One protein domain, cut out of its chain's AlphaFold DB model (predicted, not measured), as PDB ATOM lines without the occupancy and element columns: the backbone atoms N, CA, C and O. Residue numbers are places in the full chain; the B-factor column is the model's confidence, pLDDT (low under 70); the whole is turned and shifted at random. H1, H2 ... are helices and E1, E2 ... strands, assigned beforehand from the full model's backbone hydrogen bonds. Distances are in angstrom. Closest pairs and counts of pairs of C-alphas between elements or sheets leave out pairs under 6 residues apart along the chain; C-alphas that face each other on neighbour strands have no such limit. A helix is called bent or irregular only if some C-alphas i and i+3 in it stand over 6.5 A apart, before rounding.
ATOM      1  N   THR A  16      30.967   0.566  12.197       93.06
ATOM      2  CA  THR A  16      30.267   1.332  11.157       93.06
ATOM      3  C   THR A  16      29.650   2.632  11.676       93.06
ATOM      4  O   THR A  16      29.790   3.666  11.034       93.06
ATOM      5  N   TRP A  17      28.992   2.594  12.840       95.56
ATOM      6  CA  TRP A  17      28.242   3.733  13.380       95.56
ATOM      7  C   TRP A  17      29.127   4.638  14.250       95.56
ATOM      8  O   TRP A  17      29.579   4.194  15.314       95.56
ATOM      9  N   PRO A  18      29.336   5.918  13.881       93.50
ATOM     10  CA  PRO A  18      30.170   6.840  14.650       93.50
ATOM     11  C   PRO A  18      29.682   7.054  16.089       93.50
ATOM     12  O   PRO A  18      30.502   7.119  17.004       93.50
ATOM     13  N   GLN A  19      28.362   7.110  16.315       95.06
ATOM     14  CA  GLN A  19      27.801   7.285  17.662       95.06
ATOM     15  C   GLN A  19      28.077   6.067  18.553       95.06
ATOM     16  O   GLN A  19      28.565   6.230  19.668       95.06
ATOM     17  N   LEU A  20      27.867   4.845  18.045       94.69
ATOM     18  CA  LEU A  20      28.211   3.615  18.767       94.69
ATOM     19  C   LEU A  20      29.710   3.561  19.085       94.69
ATOM     20  O   LEU A  20      30.094   3.206  20.197       94.69
ATOM     21  N   ARG A  21      30.562   3.952  18.128       92.94
ATOM     22  CA  ARG A  21      32.012   4.045  18.338       92.94
ATOM     23  C   ARG A  21      32.357   5.031  19.452       92.94
ATOM     24  O   ARG A  21      33.175   4.701  20.303       92.94
ATOM     25  N   SER A  22      31.723   6.204  19.476       92.00
ATOM     26  CA  SER A  22      31.915   7.205  20.534       92.00
ATOM     27  C   SER A  22      31.495   6.669  21.905       92.00
ATOM     28  O   SER A  22      32.272   6.727  22.861       92.00
ATOM     29  N   ASN A  23      30.312   6.052  21.980       93.25
ATOM     30  CA  ASN A  23      29.787   5.447  23.204       93.25
ATOM     31  C   ASN A  23      30.721   4.334  23.712       93.25
ATOM     32  O   ASN A  23      31.013   4.261  24.907       93.25
ATOM     33  N   LEU A  24      31.259   3.504  22.813       91.12
ATOM     34  CA  LEU A  24      32.229   2.463  23.153       91.12
ATOM     35  C   LEU A  24      33.590   3.020  23.554       91.12
ATOM     36  O   LEU A  24      34.151   2.546  24.532       91.12
ATOM     37  N   ALA A  25      34.122   4.033  22.874       88.88
ATOM     38  CA  ALA A  25      35.412   4.627  23.232       88.88
ATOM     39  C   ALA A  25      35.426   5.146  24.683       88.88
ATOM     40  O   ALA A  25      36.455   5.082  25.352       88.88
ATOM     41  N   GLN A  26      34.273   5.583  25.197       88.12
ATOM     42  CA  GLN A  26      34.112   6.022  26.586       88.12
ATOM     43  C   GLN A  26      33.881   4.879  27.586       88.12
ATOM     44  O   GLN A  26      34.077   5.071  28.784       88.12
ATOM     45  N   ASN A  27      33.444   3.703  27.124       88.94
ATOM     46  CA  ASN A  27      32.947   2.624  27.984       88.94
ATOM     47  C   ASN A  27      33.612   1.261  27.736       88.94
ATOM     48  O   ASN A  27      33.239   0.290  28.388       88.94
ATOM     49  N   TRP A  28      34.591   1.158  26.831       88.25
ATOM     50  CA  TRP A  28      35.134  -0.123  26.356       88.25
ATOM     51  C   TRP A  28      35.687  -0.994  27.488       88.25
ATOM     52  O   TRP A  28      35.545  -2.211  27.448       88.25
ATOM     53  N   TYR A  29      36.254  -0.369  28.524       89.19
ATOM     54  CA  TYR A  29      36.818  -1.046  29.695       89.19
ATOM     55  C   TYR A  29      35.770  -1.776  30.552       89.19
ATOM     56  O   TYR A  29      36.139  -2.549  31.432       89.19
ATOM     57  N   LYS A  30      34.471  -1.533  30.328       92.44
ATOM     58  CA  LYS A  30      33.368  -2.201  31.039       92.44
ATOM     59  C   LYS A  30      33.033  -3.578  30.466       92.44
ATOM     60  O   LYS A  30      32.289  -4.325  31.096       92.44
ATOM     61  N   TYR A  31      33.552  -3.911  29.287       91.25
ATOM     62  CA  TYR A  31      33.209  -5.133  28.569       91.25
ATOM     63  C   TYR A  31      34.437  -6.029  28.403       91.25
ATOM     64  O   TYR A  31      35.555  -5.547  28.226       91.25
ATOM     65  N   ASP A  32      34.220  -7.346  28.387       92.56
ATOM     66  CA  ASP A  32      35.197  -8.258  27.791       92.56
ATOM     67  C   ASP A  32      35.285  -7.940  26.295       92.56
ATOM     68  O   ASP A  32      34.369  -8.249  25.533       92.56
ATOM     69  N   TYR A  33      36.370  -7.284  25.885       88.56
ATOM     70  CA  TYR A  33      36.542  -6.792  24.522       88.56
ATOM     71  C   TYR A  33      36.425  -7.908  23.475       88.56
ATOM     72  O   TYR A  33      35.789  -7.710  22.438       88.56
ATOM     73  N   MET A  34      36.989  -9.089  23.741       90.94
ATOM     74  CA  MET A  34      36.956 -10.208  22.793       90.94
ATOM     75  C   MET A  34      35.552 -10.806  22.685       90.94
ATOM     76  O   MET A  34      35.045 -10.988  21.578       90.94
ATOM     77  N   GLY A  35      34.888 -11.051  23.818       93.38
ATOM     78  CA  GLY A  35      33.502 -11.516  23.833       93.38
ATOM     79  C   GLY A  35      32.532 -10.505  23.215       93.38
ATOM     80  O   GLY A  35      31.645 -10.883  22.447       93.38
ATOM     81  N   PHE A  36      32.723  -9.214  23.493       92.81
ATOM     82  CA  PHE A  36      31.914  -8.136  22.932       92.81
ATOM     83  C   PHE A  36      32.071  -8.046  21.414       92.81
ATOM     84  O   PHE A  36      31.073  -8.088  20.700       92.81
ATOM     85  N   THR A  37      33.303  -7.951  20.908       91.38
ATOM     86  CA  THR A  37      33.556  -7.829  19.462       91.38
ATOM     87  C   THR A  37      33.143  -9.083  18.698       91.38
ATOM     88  O   THR A  37      32.584  -8.971  17.607       91.38
ATOM     89  N   GLY A  38      33.330 -10.270  19.286       93.62
ATOM     90  CA  GLY A  38      32.819 -11.523  18.732       93.62
ATOM     91  C   GLY A  38      31.292 -11.537  18.636       93.62
ATOM     92  O   GLY A  38      30.736 -11.933  17.617       93.62
ATOM     93  N   TYR A  39      30.593 -11.042  19.656       95.94
ATOM     94  CA  TYR A  39      29.134 -10.958  19.617       95.94
ATOM     95  C   TYR A  39      28.628  -9.865  18.661       95.94
ATOM     96  O   TYR A  39      27.668 -10.087  17.920       95.94
ATOM     97  N   LEU A  40      29.292  -8.706  18.633       94.56
ATOM     98  CA  LEU A  40      28.997  -7.607  17.716       94.56
ATOM     99  C   LEU A  40      29.129  -8.060  16.259       94.56
ATOM    100  O   LEU A  40      28.215  -7.819  15.475       94.56
ATOM    101  N   SER A  41      30.202  -8.767  15.897       93.06
ATOM    102  CA  SER A  41      30.405  -9.249  14.523       93.06
ATOM    103  C   SER A  41      29.313 -10.228  14.070       93.06
ATOM    104  O   SER A  41      28.898 -10.195  12.913       93.06
ATOM    105  N   CYS A  42      28.764 -11.037  14.982       95.06
ATOM    106  CA  CYS A  42      27.610 -11.890  14.691       95.06
ATOM    107  C   CYS A  42      26.307 -11.100  14.484       95.06
ATOM    108  O   CYS A  42      25.435 -11.561  13.736       95.06
ATOM    109  N   CYS A  43      26.158  -9.944  15.136       96.19
ATOM    110  CA  CYS A  43      24.923  -9.155  15.148       96.19
ATOM    111  C   CYS A  43      24.921  -7.980  14.158       96.19
ATOM    112  O   CYS A  43      23.855  -7.459  13.839       96.19
ATOM    113  N   MET A  44      26.082  -7.572  13.645       95.56
ATOM    114  CA  MET A  44      26.190  -6.615  12.548       95.56
ATOM    115  C   MET A  44      25.816  -7.289  11.231       95.56
ATOM    116  O   MET A  44      26.348  -8.343  10.877       95.56
ATOM    117  N   LYS A  45      24.884  -6.684  10.499       95.38
ATOM    118  CA  LYS A  45      24.377  -7.207   9.230       95.38
ATOM    119  C   LYS A  45      24.422  -6.128   8.167       95.38
ATOM    120  O   LYS A  45      23.926  -5.027   8.387       95.38
ATOM    121  N   VAL A  46      24.969  -6.466   7.005       94.81
ATOM    122  CA  VAL A  46      24.833  -5.641   5.805       94.81
ATOM    123  C   VAL A  46      23.407  -5.810   5.283       94.81
ATOM    124  O   VAL A  46      22.914  -6.932   5.156       94.81
ATOM    125  N   ARG A  47      22.739  -4.705   4.966       94.88
ATOM    126  CA  ARG A  47      21.427  -4.632   4.315       94.88
ATOM    127  C   ARG A  47      21.569  -4.913   2.824       94.88
ATOM    128  O   ARG A  47      21.159  -4.127   1.980       94.88
ATOM    129  N   TRP A  48      22.165  -6.054   2.515       93.50
ATOM    130  CA  TRP A  48      22.176  -6.595   1.173       93.50
ATOM    131  C   TRP A  48      21.000  -7.558   1.018       93.50
ATOM    132  O   TRP A  48      20.797  -8.397   1.905       93.50
ATOM    133  N   PRO A  49      20.199  -7.446  -0.052       90.88
ATOM    134  CA  PRO A  49      19.071  -8.336  -0.246       90.88
ATOM    135  C   PRO A  49      19.503  -9.801  -0.324       90.88
ATOM    136  O   PRO A  49      20.455 -10.170  -1.018       90.88
ATOM    137  N   TRP A  50      18.787 -10.661   0.395       86.56
ATOM    138  CA  TRP A  50      19.049 -12.091   0.373       86.56
ATOM    139  C   TRP A  50      18.861 -12.648  -1.041       86.56
ATOM    140  O   TRP A  50      17.871 -12.341  -1.707       86.56
ATOM    141  N   GLY A  51      19.805 -13.484  -1.480       85.56
ATOM    142  CA  GLY A  51      19.803 -14.100  -2.810       85.56
ATOM    143  C   GLY A  51      20.430 -13.248  -3.917       85.56
ATOM    144  O   GLY A  51      20.638 -13.763  -5.012       85.56
ATOM    145  N   GLN A  52      20.784 -11.987  -3.651       88.06
ATOM    146  CA  GLN A  52      21.475 -11.149  -4.628       88.06
ATOM    147  C   GLN A  52      22.987 -11.426  -4.613       88.06
ATOM    148  O   GLN A  52      23.626 -11.440  -3.557       88.06
ATOM    149  N   GLY A  53      23.573 -11.647  -5.791       89.12
ATOM    150  CA  GLY A  53      25.008 -11.892  -5.938       89.12
ATOM    151  C   GLY A  53      25.846 -10.665  -5.567       89.12
ATOM    152  O   GLY A  53      25.545  -9.553  -5.983       89.12
ATOM    153  N   ILE A  54      26.905 -10.876  -4.787       92.94
ATOM    154  CA  ILE A  54      27.914  -9.848  -4.455       92.94
ATOM    155  C   ILE A  54      28.947  -9.731  -5.584       92.94
ATOM    156  O   ILE A  54      29.522  -8.667  -5.807       92.94
ATOM    157  N   LEU A  55      29.163 -10.837  -6.295       93.25
ATOM    158  CA  LEU A  55      30.028 -10.925  -7.457       93.25
ATOM    159  C   LEU A  55      29.168 -11.170  -8.695       93.25
ATOM    160  O   LEU A  55      28.284 -12.031  -8.675       93.25
ATOM    161  N   VAL A  56      29.450 -10.428  -9.756       90.94
ATOM    162  CA  VAL A  56      28.857 -10.587 -11.086       90.94
ATOM    163  C   VAL A  56      29.968 -10.864 -12.088       90.94
ATOM    164  O   VAL A  56      31.132 -10.567 -11.819       90.94
ATOM    165  N   ARG A  57      29.625 -11.470 -13.224       91.88
ATOM    166  CA  ARG A  57      30.577 -11.655 -14.319       91.88
ATOM    167  C   ARG A  57      30.440 -10.525 -15.320       91.88
ATOM    168  O   ARG A  57      29.319 -10.117 -15.618       91.88
ATOM    169  N   ASP A  58      31.567 -10.028 -15.805       90.88
ATOM    170  CA  ASP A  58      31.588  -9.058 -16.893       90.88
ATOM    171  C   ASP A  58      31.478  -9.740 -18.271       90.88
ATOM    172  O   ASP A  58      31.297 -10.954 -18.388       90.88
ATOM    173  N   GLU A  59      31.597  -8.952 -19.341       93.44
ATOM    174  CA  GLU A  59      31.548  -9.436 -20.729       93.44
ATOM    175  C   GLU A  59      32.668 -10.434 -21.083       93.44
ATOM    176  O   GLU A  59      32.577 -11.130 -22.096       93.44
ATOM    177  N   ARG A  60      33.732 -10.502 -20.275       95.38
ATOM    178  CA  ARG A  60      34.889 -11.392 -20.447       95.38
ATOM    179  C   ARG A  60      34.821 -12.625 -19.549       95.38
ATOM    180  O   ARG A  60      35.768 -13.404 -19.542       95.38
ATOM    181  N   ASP A  61      33.702 -12.819 -18.850       92.38
ATOM    182  CA  ASP A  61      33.503 -13.860 -17.840       92.38
ATOM    183  C   ASP A  61      34.357 -13.658 -16.567       92.38
ATOM    184  O   ASP A  61      34.415 -14.553 -15.721       92.38
ATOM    185  N   ASP A  62      34.968 -12.485 -16.362       95.75
ATOM    186  CA  ASP A  62      35.756 -12.186 -15.163       95.75
ATOM    187  C   ASP A  62      34.842 -11.792 -13.987       95.75
ATOM    188  O   ASP A  62      33.845 -11.089 -14.150       95.75
ATOM    189  N   LEU A  63      35.178 -12.243 -12.770       93.88
ATOM    190  CA  LEU A  63      34.425 -11.894 -11.559       93.88
ATOM    191  C   LEU A  63      34.729 -10.458 -11.118       93.88
ATOM    192  O   LEU A  63      35.872 -10.125 -10.804       93.88
ATOM    193  N   GLN A  64      33.683  -9.649 -10.985       93.19
ATOM    194  CA  GLN A  64      33.742  -8.286 -10.466       93.19
ATOM    195  C   GLN A  64      32.777  -8.106  -9.292       93.19
ATOM    196  O   GLN A  64      31.759  -8.790  -9.189       93.19
ATOM    197  N   ILE A  65      33.093  -7.176  -8.390       91.69
ATOM    198  CA  ILE A  65      32.170  -6.786  -7.321       91.69
ATOM    199  C   ILE A  65      30.998  -6.028  -7.950       91.69
ATOM    200  O   ILE A  65      31.207  -5.091  -8.713       91.69
ATOM    201  N   CYS A  66      29.768  -6.407  -7.602       89.94
ATOM    202  CA  CYS A  66      28.582  -5.648  -7.980       89.94
ATOM    203  C   CYS A  66      28.671  -4.230  -7.390       89.94
ATOM    204  O   CYS A  66      28.762  -4.064  -6.176       89.94
ATOM    205  N   GLU A  67      28.608  -3.182  -8.210       89.06
ATOM    206  CA  GLU A  67      28.709  -1.802  -7.701       89.06
ATOM    207  C   GLU A  67      27.635  -1.481  -6.647       89.06
ATOM    208  O   GLU A  67      27.894  -0.754  -5.686       89.06
ATOM    209  N   GLY A  68      26.457  -2.105  -6.757       91.19
ATOM    210  CA  GLY A  68      25.378  -1.960  -5.783       91.19
ATOM    211  C   GLY A  68      25.770  -2.388  -4.366       91.19
ATOM    212  O   GLY A  68      25.378  -1.725  -3.405       91.19
ATOM    213  N   ILE A  69      26.580  -3.445  -4.202       93.00
ATOM    214  CA  ILE A  69      27.023  -3.841  -2.857       93.00
ATOM    215  C   ILE A  69      28.015  -2.830  -2.287       93.00
ATOM    216  O   ILE A  69      27.998  -2.602  -1.083       93.00
ATOM    217  N   LEU A  70      28.846  -2.185  -3.112       92.00
ATOM    218  CA  LEU A  70      29.772  -1.155  -2.633       92.00
ATOM    219  C   LEU A  70      29.005   0.052  -2.091       92.00
ATOM    220  O   LEU A  70      29.342   0.558  -1.019       92.00
ATOM    221  N   ASP A  71      27.940   0.465  -2.781       92.62
ATOM    222  CA  ASP A  71      27.079   1.564  -2.333       92.62
ATOM    223  C   ASP A  71      26.410   1.259  -0.982       92.62
ATOM    224  O   ASP A  71      26.374   2.114  -0.097       92.62
ATOM    225  N   VAL A  72      25.944   0.023  -0.783       94.81
ATOM    226  CA  VAL A  72      25.364  -0.419   0.494       94.81
ATOM    227  C   VAL A  72      26.443  -0.541   1.575       94.81
ATOM    228  O   VAL A  72      26.315   0.027   2.655       94.81
ATOM    229  N   PHE A  73      27.528  -1.260   1.304       93.81
ATOM    230  CA  PHE A  73      28.548  -1.611   2.292       93.81
ATOM    231  C   PHE A  73      29.287  -0.390   2.855       93.81
ATOM    232  O   PHE A  73      29.689  -0.396   4.018       93.81
ATOM    233  N   THR A  74      29.460   0.662   2.054       92.88
ATOM    234  CA  THR A  74      30.206   1.870   2.450       92.88
ATOM    235  C   THR A  74      29.360   2.917   3.177       92.88
ATOM    236  O   THR A  74      29.912   3.875   3.721       92.88
ATOM    237  N   LYS A  75      28.036   2.744   3.237       94.06
ATOM    238  CA  LYS A  75      27.121   3.663   3.923       94.06
ATOM    239  C   LYS A  75      26.707   3.111   5.274       94.06
ATOM    240  O   LYS A  75      26.341   1.948   5.386       94.06
ATOM    241  N   GLU A  76      26.631   3.976   6.281       94.00
ATOM    242  CA  GLU A  76      26.106   3.616   7.605       94.00
ATOM    243  C   GLU A  76      24.701   2.990   7.529       94.00
ATOM    244  O   GLU A  76      24.425   1.982   8.179       94.00
ATOM    245  N   SER A  77      23.831   3.543   6.677       94.19
ATOM    246  CA  SER A  77      22.465   3.053   6.458       94.19
ATOM    247  C   SER A  77      22.400   1.674   5.802       94.19
ATOM    248  O   SER A  77      21.378   1.000   5.910       94.19
ATOM    249  N   GLY A  78      23.475   1.235   5.146       95.38
ATOM    250  CA  GLY A  78      23.586  -0.102   4.580       95.38
ATOM    251  C   GLY A  78      23.916  -1.175   5.610       95.38
ATOM    252  O   GLY A  78      24.059  -2.336   5.246       95.38
ATOM    253  N   TRP A  79      23.996  -0.828   6.894       96.38
ATOM    254  CA  TRP A  79      24.175  -1.775   7.987       96.38
ATOM    255  C   TRP A  79      22.987  -1.743   8.951       96.38
ATOM    256  O   TRP A  79      22.200  -0.796   9.009       96.38
ATOM    257  N   GLY A  80      22.854  -2.804   9.735       97.06
ATOM    258  CA  GLY A  80      21.941  -2.866  10.865       97.06
ATOM    259  C   GLY A  80      22.462  -3.772  11.975       97.06
ATOM    260  O   GLY A  80      23.392  -4.558  11.771       97.06
ATOM    261  N   LEU A  81      21.834  -3.665  13.142       97.50
ATOM    262  CA  LEU A  81      22.054  -4.549  14.287       97.50
ATOM    263  C   LEU A  81      20.832  -5.424  14.518       97.50
ATOM    264  O   LEU A  81      19.694  -4.978  14.357       97.50
ATOM    265  N   THR A  82      21.050  -6.670  14.924       97.31
ATOM    266  CA  THR A  82      19.938  -7.535  15.317       97.31
ATOM    267  C   THR A  82      19.279  -7.060  16.618       97.31
ATOM    268  O   THR A  82      19.869  -6.336  17.427       97.31
ATOM    269  N   SER A  83      18.032  -7.483  16.832       97.19
ATOM    270  CA  SER A  83      17.260  -7.130  18.027       97.19
ATOM    271  C   SER A  83      17.907  -7.623  19.324       97.19
ATOM    272  O   SER A  83      17.775  -6.966  20.352       97.19
ATOM    273  N   GLU A  84      18.623  -8.745  19.281       96.75
ATOM    274  CA  GLU A  84      19.318  -9.334  20.427       96.75
ATOM    275  C   GLU A  84      20.461  -8.438  20.903       96.75
ATOM    276  O   GLU A  84      20.602  -8.212  22.103       96.75
ATOM    277  N   PHE A  85      21.238  -7.867  19.975       96.94
ATOM    278  CA  PHE A  85      22.294  -6.924  20.336       96.94
ATOM    279  C   PHE A  85      21.717  -5.652  20.950       96.94
ATOM    280  O   PHE A  85      22.189  -5.205  21.993       96.94
ATOM    281  N   ILE A  86      20.661  -5.113  20.334       97.50
ATOM    282  CA  ILE A  86      19.957  -3.921  20.820       97.50
ATOM    283  C   ILE A  86      19.435  -4.136  22.245       97.50
ATOM    284  O   ILE A  86      19.591  -3.264  23.095       97.50
ATOM    285  N   ALA A  87      18.841  -5.298  22.519       97.19
ATOM    286  CA  ALA A  87      18.320  -5.627  23.841       97.19
ATOM    287  C   ALA A  87      19.427  -5.852  24.883       97.19
ATOM    288  O   ALA A  87      19.226  -5.565  26.060       97.19
ATOM    289  N   LYS A  88      20.585  -6.377  24.462       96.62
ATOM    290  CA  LYS A  88      21.700  -6.704  25.357       96.62
ATOM    291  C   LYS A  88      22.542  -5.490  25.753       96.62
ATOM    292  O   LYS A  88      23.049  -5.478  26.869       96.62
ATOM    293  N   TYR A  89      22.695  -4.510  24.859       95.88
ATOM    294  CA  TYR A  89      23.533  -3.322  25.073       95.88
ATOM    295  C   TYR A  89      22.806  -2.005  24.745       95.88
ATOM    296  O   TYR A  89      23.282  -1.232  23.907       95.88
ATOM    297  N   PRO A  90      21.642  -1.724  25.357       95.69
ATOM    298  CA  PRO A  90      20.882  -0.508  25.069       95.69
ATOM    299  C   PRO A  90      21.664   0.775  25.391       95.69
ATOM    300  O   PRO A  90      21.518   1.773  24.690       95.69
ATOM    301  N   GLU A  91      22.536   0.747  26.400       94.62
ATOM    302  CA  GLU A  91      23.369   1.881  26.813       94.62
ATOM    303  C   GLU A  91      24.396   2.289  25.752       94.62
ATOM    304  O   GLU A  91      24.755   3.456  25.640       94.62
ATOM    305  N   LEU A  92      24.846   1.344  24.920       94.81
ATOM    306  CA  LEU A  92      25.771   1.642  23.828       94.81
ATOM    307  C   LEU A  92      25.081   2.318  22.638       94.81
ATOM    308  O   LEU A  92      25.761   2.861  21.767       94.81
ATOM    309  N   LEU A  93      23.748   2.317  22.607       96.06
ATOM    310  CA  LEU A  93      22.924   2.884  21.539       96.06
ATOM    311  C   LEU A  93      22.318   4.244  21.908       96.06
ATOM    312  O   LEU A  93      21.482   4.772  21.173       96.06
ATOM    313  N   GLU A  94      22.734   4.830  23.033       95.75
ATOM    314  CA  GLU A  94      22.291   6.158  23.446       95.75
ATOM    315  C   GLU A  94      22.595   7.201  22.354       95.75
ATOM    316  O   GLU A  94      23.693   7.247  21.792       95.75
ATOM    317  N   GLY A  95      21.587   8.011  22.019       95.81
ATOM    318  CA  GLY A  95      21.663   9.012  20.951       95.81
ATOM    319  C   GLY A  95      21.433   8.476  19.531       95.81
ATOM    320  O   GLY A  95      21.481   9.257  18.583       95.81
ATOM    321  N   MET A  96      21.160   7.179  19.352       96.69
ATOM    322  CA  MET A  96      20.891   6.574  18.041       96.69
ATOM    323  C   MET A  96      19.392   6.353  17.793       96.69
ATOM    324  O   MET A  96      18.615   6.094  18.712       96.69
ATOM    325  N   ASN A  97      18.977   6.375  16.522       96.31
ATOM    326  CA  ASN A  97      17.646   5.913  16.125       96.31
ATOM    327  C   ASN A  97      17.632   4.376  16.042       96.31
ATOM    328  O   ASN A  97      17.962   3.791  15.009       96.31
ATOM    329  N   VAL A  98      17.255   3.730  17.146       96.31
ATOM    330  CA  VAL A  98      17.281   2.266  17.298       96.31
ATOM    331  C   VAL A  98      16.388   1.552  16.279       96.31
ATOM    332  O   VAL A  98      16.762   0.493  15.776       96.31
ATOM    333  N   GLU A  99      15.241   2.127  15.918       95.12
ATOM    334  CA  GLU A  99      14.337   1.488  14.955       95.12
ATOM    335  C   GLU A  99      14.879   1.548  13.525       95.12
ATOM    336  O   GLU A  99      14.781   0.565  12.793       95.12
ATOM    337  N   ALA A 100      15.551   2.639  13.143       94.31
ATOM    338  CA  ALA A 100      16.267   2.698  11.866       94.31
ATOM    339  C   ALA A 100      17.497   1.766  11.838       94.31
ATOM    340  O   ALA A 100      17.868   1.236  10.790       94.31
ATOM    341  N   LEU A 101      18.124   1.542  12.996       95.50
ATOM    342  CA  LEU A 101      19.283   0.663  13.158       95.50
ATOM    343  C   LEU A 101      18.916  -0.825  13.104       95.50
ATOM    344  O   LEU A 101      19.733  -1.646  12.680       95.50
ATOM    345  N   ARG A 102      17.699  -1.186  13.519       96.88
ATOM    346  CA  ARG A 102      17.254  -2.579  13.614       96.88
ATOM    347  C   ARG A 102      17.314  -3.263  12.251       96.88
ATOM    348  O   ARG A 102      16.717  -2.815  11.265       96.88
TER     349      ARG A 102
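What this domain is: This is residues 16 to 102 of the 111 residues of an uncharacterized protein of Aspergillus luchuensis (strain CBS 106.47) (UniProt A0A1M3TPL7). The model looks like a loose head of helices with a narrower arm: H1, H2, H4 and H5, with the small H6 over E4, gather toward one end, and the arm, made of H3 and the hairpin of E2 and E3, reaches away to the other end. The short antiparallel pair of E1 and E4 lies in the middle of the length, where head and arm join, and residues 29 to 35, at the turn from H1 into H2, stick out from the head. The printed part has 87 residues with six named helices and four named strands, in the order H1 H2 E1 E2 E3 H3 E4 H4 H5 H6; the class is mixed, helices and strands, and the two sheets, E1 - E4 and E2 - E3, are each an antiparallel pair. The whole is loose, with a radius of gyration of the C-alphas of 16.0 A, and only just elongated, with spans of 52 by 26 by 20 A.

Where its parts are: H1 is the longest helix, residues 18 to 30, and runs 19.0 A from C-alpha 18 at (30.170, 6.840, 14.650) to C-alpha 30 at (33.368, -2.201, 31.039). It is irregular: C-alphas 26 and 29 are 8.2 A apart, where a regular helix has about 5 A. H2, residues 33 to 43, covers 15.1 A, and E1, residues 44 to 46, follows it with no residue between. E2 is residues 55 to 57, beginning at C-alpha 55 at (30.028, -10.925, -7.457), and E3 is residues 63 to 65. H3, residues 67 to 73, is 10.0 A long, and E4 is residues 79 to 81. H4, residues 83 to 88, measures 8.6 A. H5 is residues 90 to 93, and H6 is residues 98 to 101, ending at C-alpha 101 at (19.283, 0.663, 13.158).

How they stand to each other: H1 touches H5 with residues 19 to 24 alone, and the closest C-alphas are those of Asn 23 and Leu 92, 5.6 A apart. H1 and H2 meet only through their link. H2 touches H4 at a shallow tilt of 21 degrees, opposite ways, the closest C-alphas being those of Cys 43 and Phe 85 at 6.2 A. E1 and E4 are antiparallel neighbours at 148 degrees; N 45 and O 80 are 2.9 A apart and N 80 and O 45 are 2.8 A apart, both within hydrogen-bond range. E2 and E3 form a hairpin at 135 degrees, with N 56 and O 64 at 2.9 A and N 64 and O 56 at 2.8 A, also within hydrogen-bond range. H3 touches no helix; its closest C-alpha to E1 is that of Phe 73, 6.5 A from that of Val 46. The closest C-alphas of E4 and H6 are those of Gly 80 and Leu 101, 5.0 A apart. H4 and H6 are close but not clearly touching, with the C-alphas of Ile 86 and Val 98 closest at 7.6 A. Among the pairs that stay apart are E1 and E2, H1 and H4, and H2 and H3. In H2, H3 and H4 every O i to N i+4 pair is within hydrogen-bond range, in H1 7 of 9 are, and H5 and H6 are too short for such a pair.

The domain as a whole: The two C-alphas farthest apart, those of Lys 30 and Arg 60, are 52.3 A from each other, while those of Thr 16 and Arg 102, first and last of the printed part, are 13.8 A apart. The printed part has no cut. The link from E1 to E2, with 8 residues between them, is short but not tight; the other links are tight, and no link is long. The mean pLDDT of the printed part is 93.5, and no printed residue is under 70.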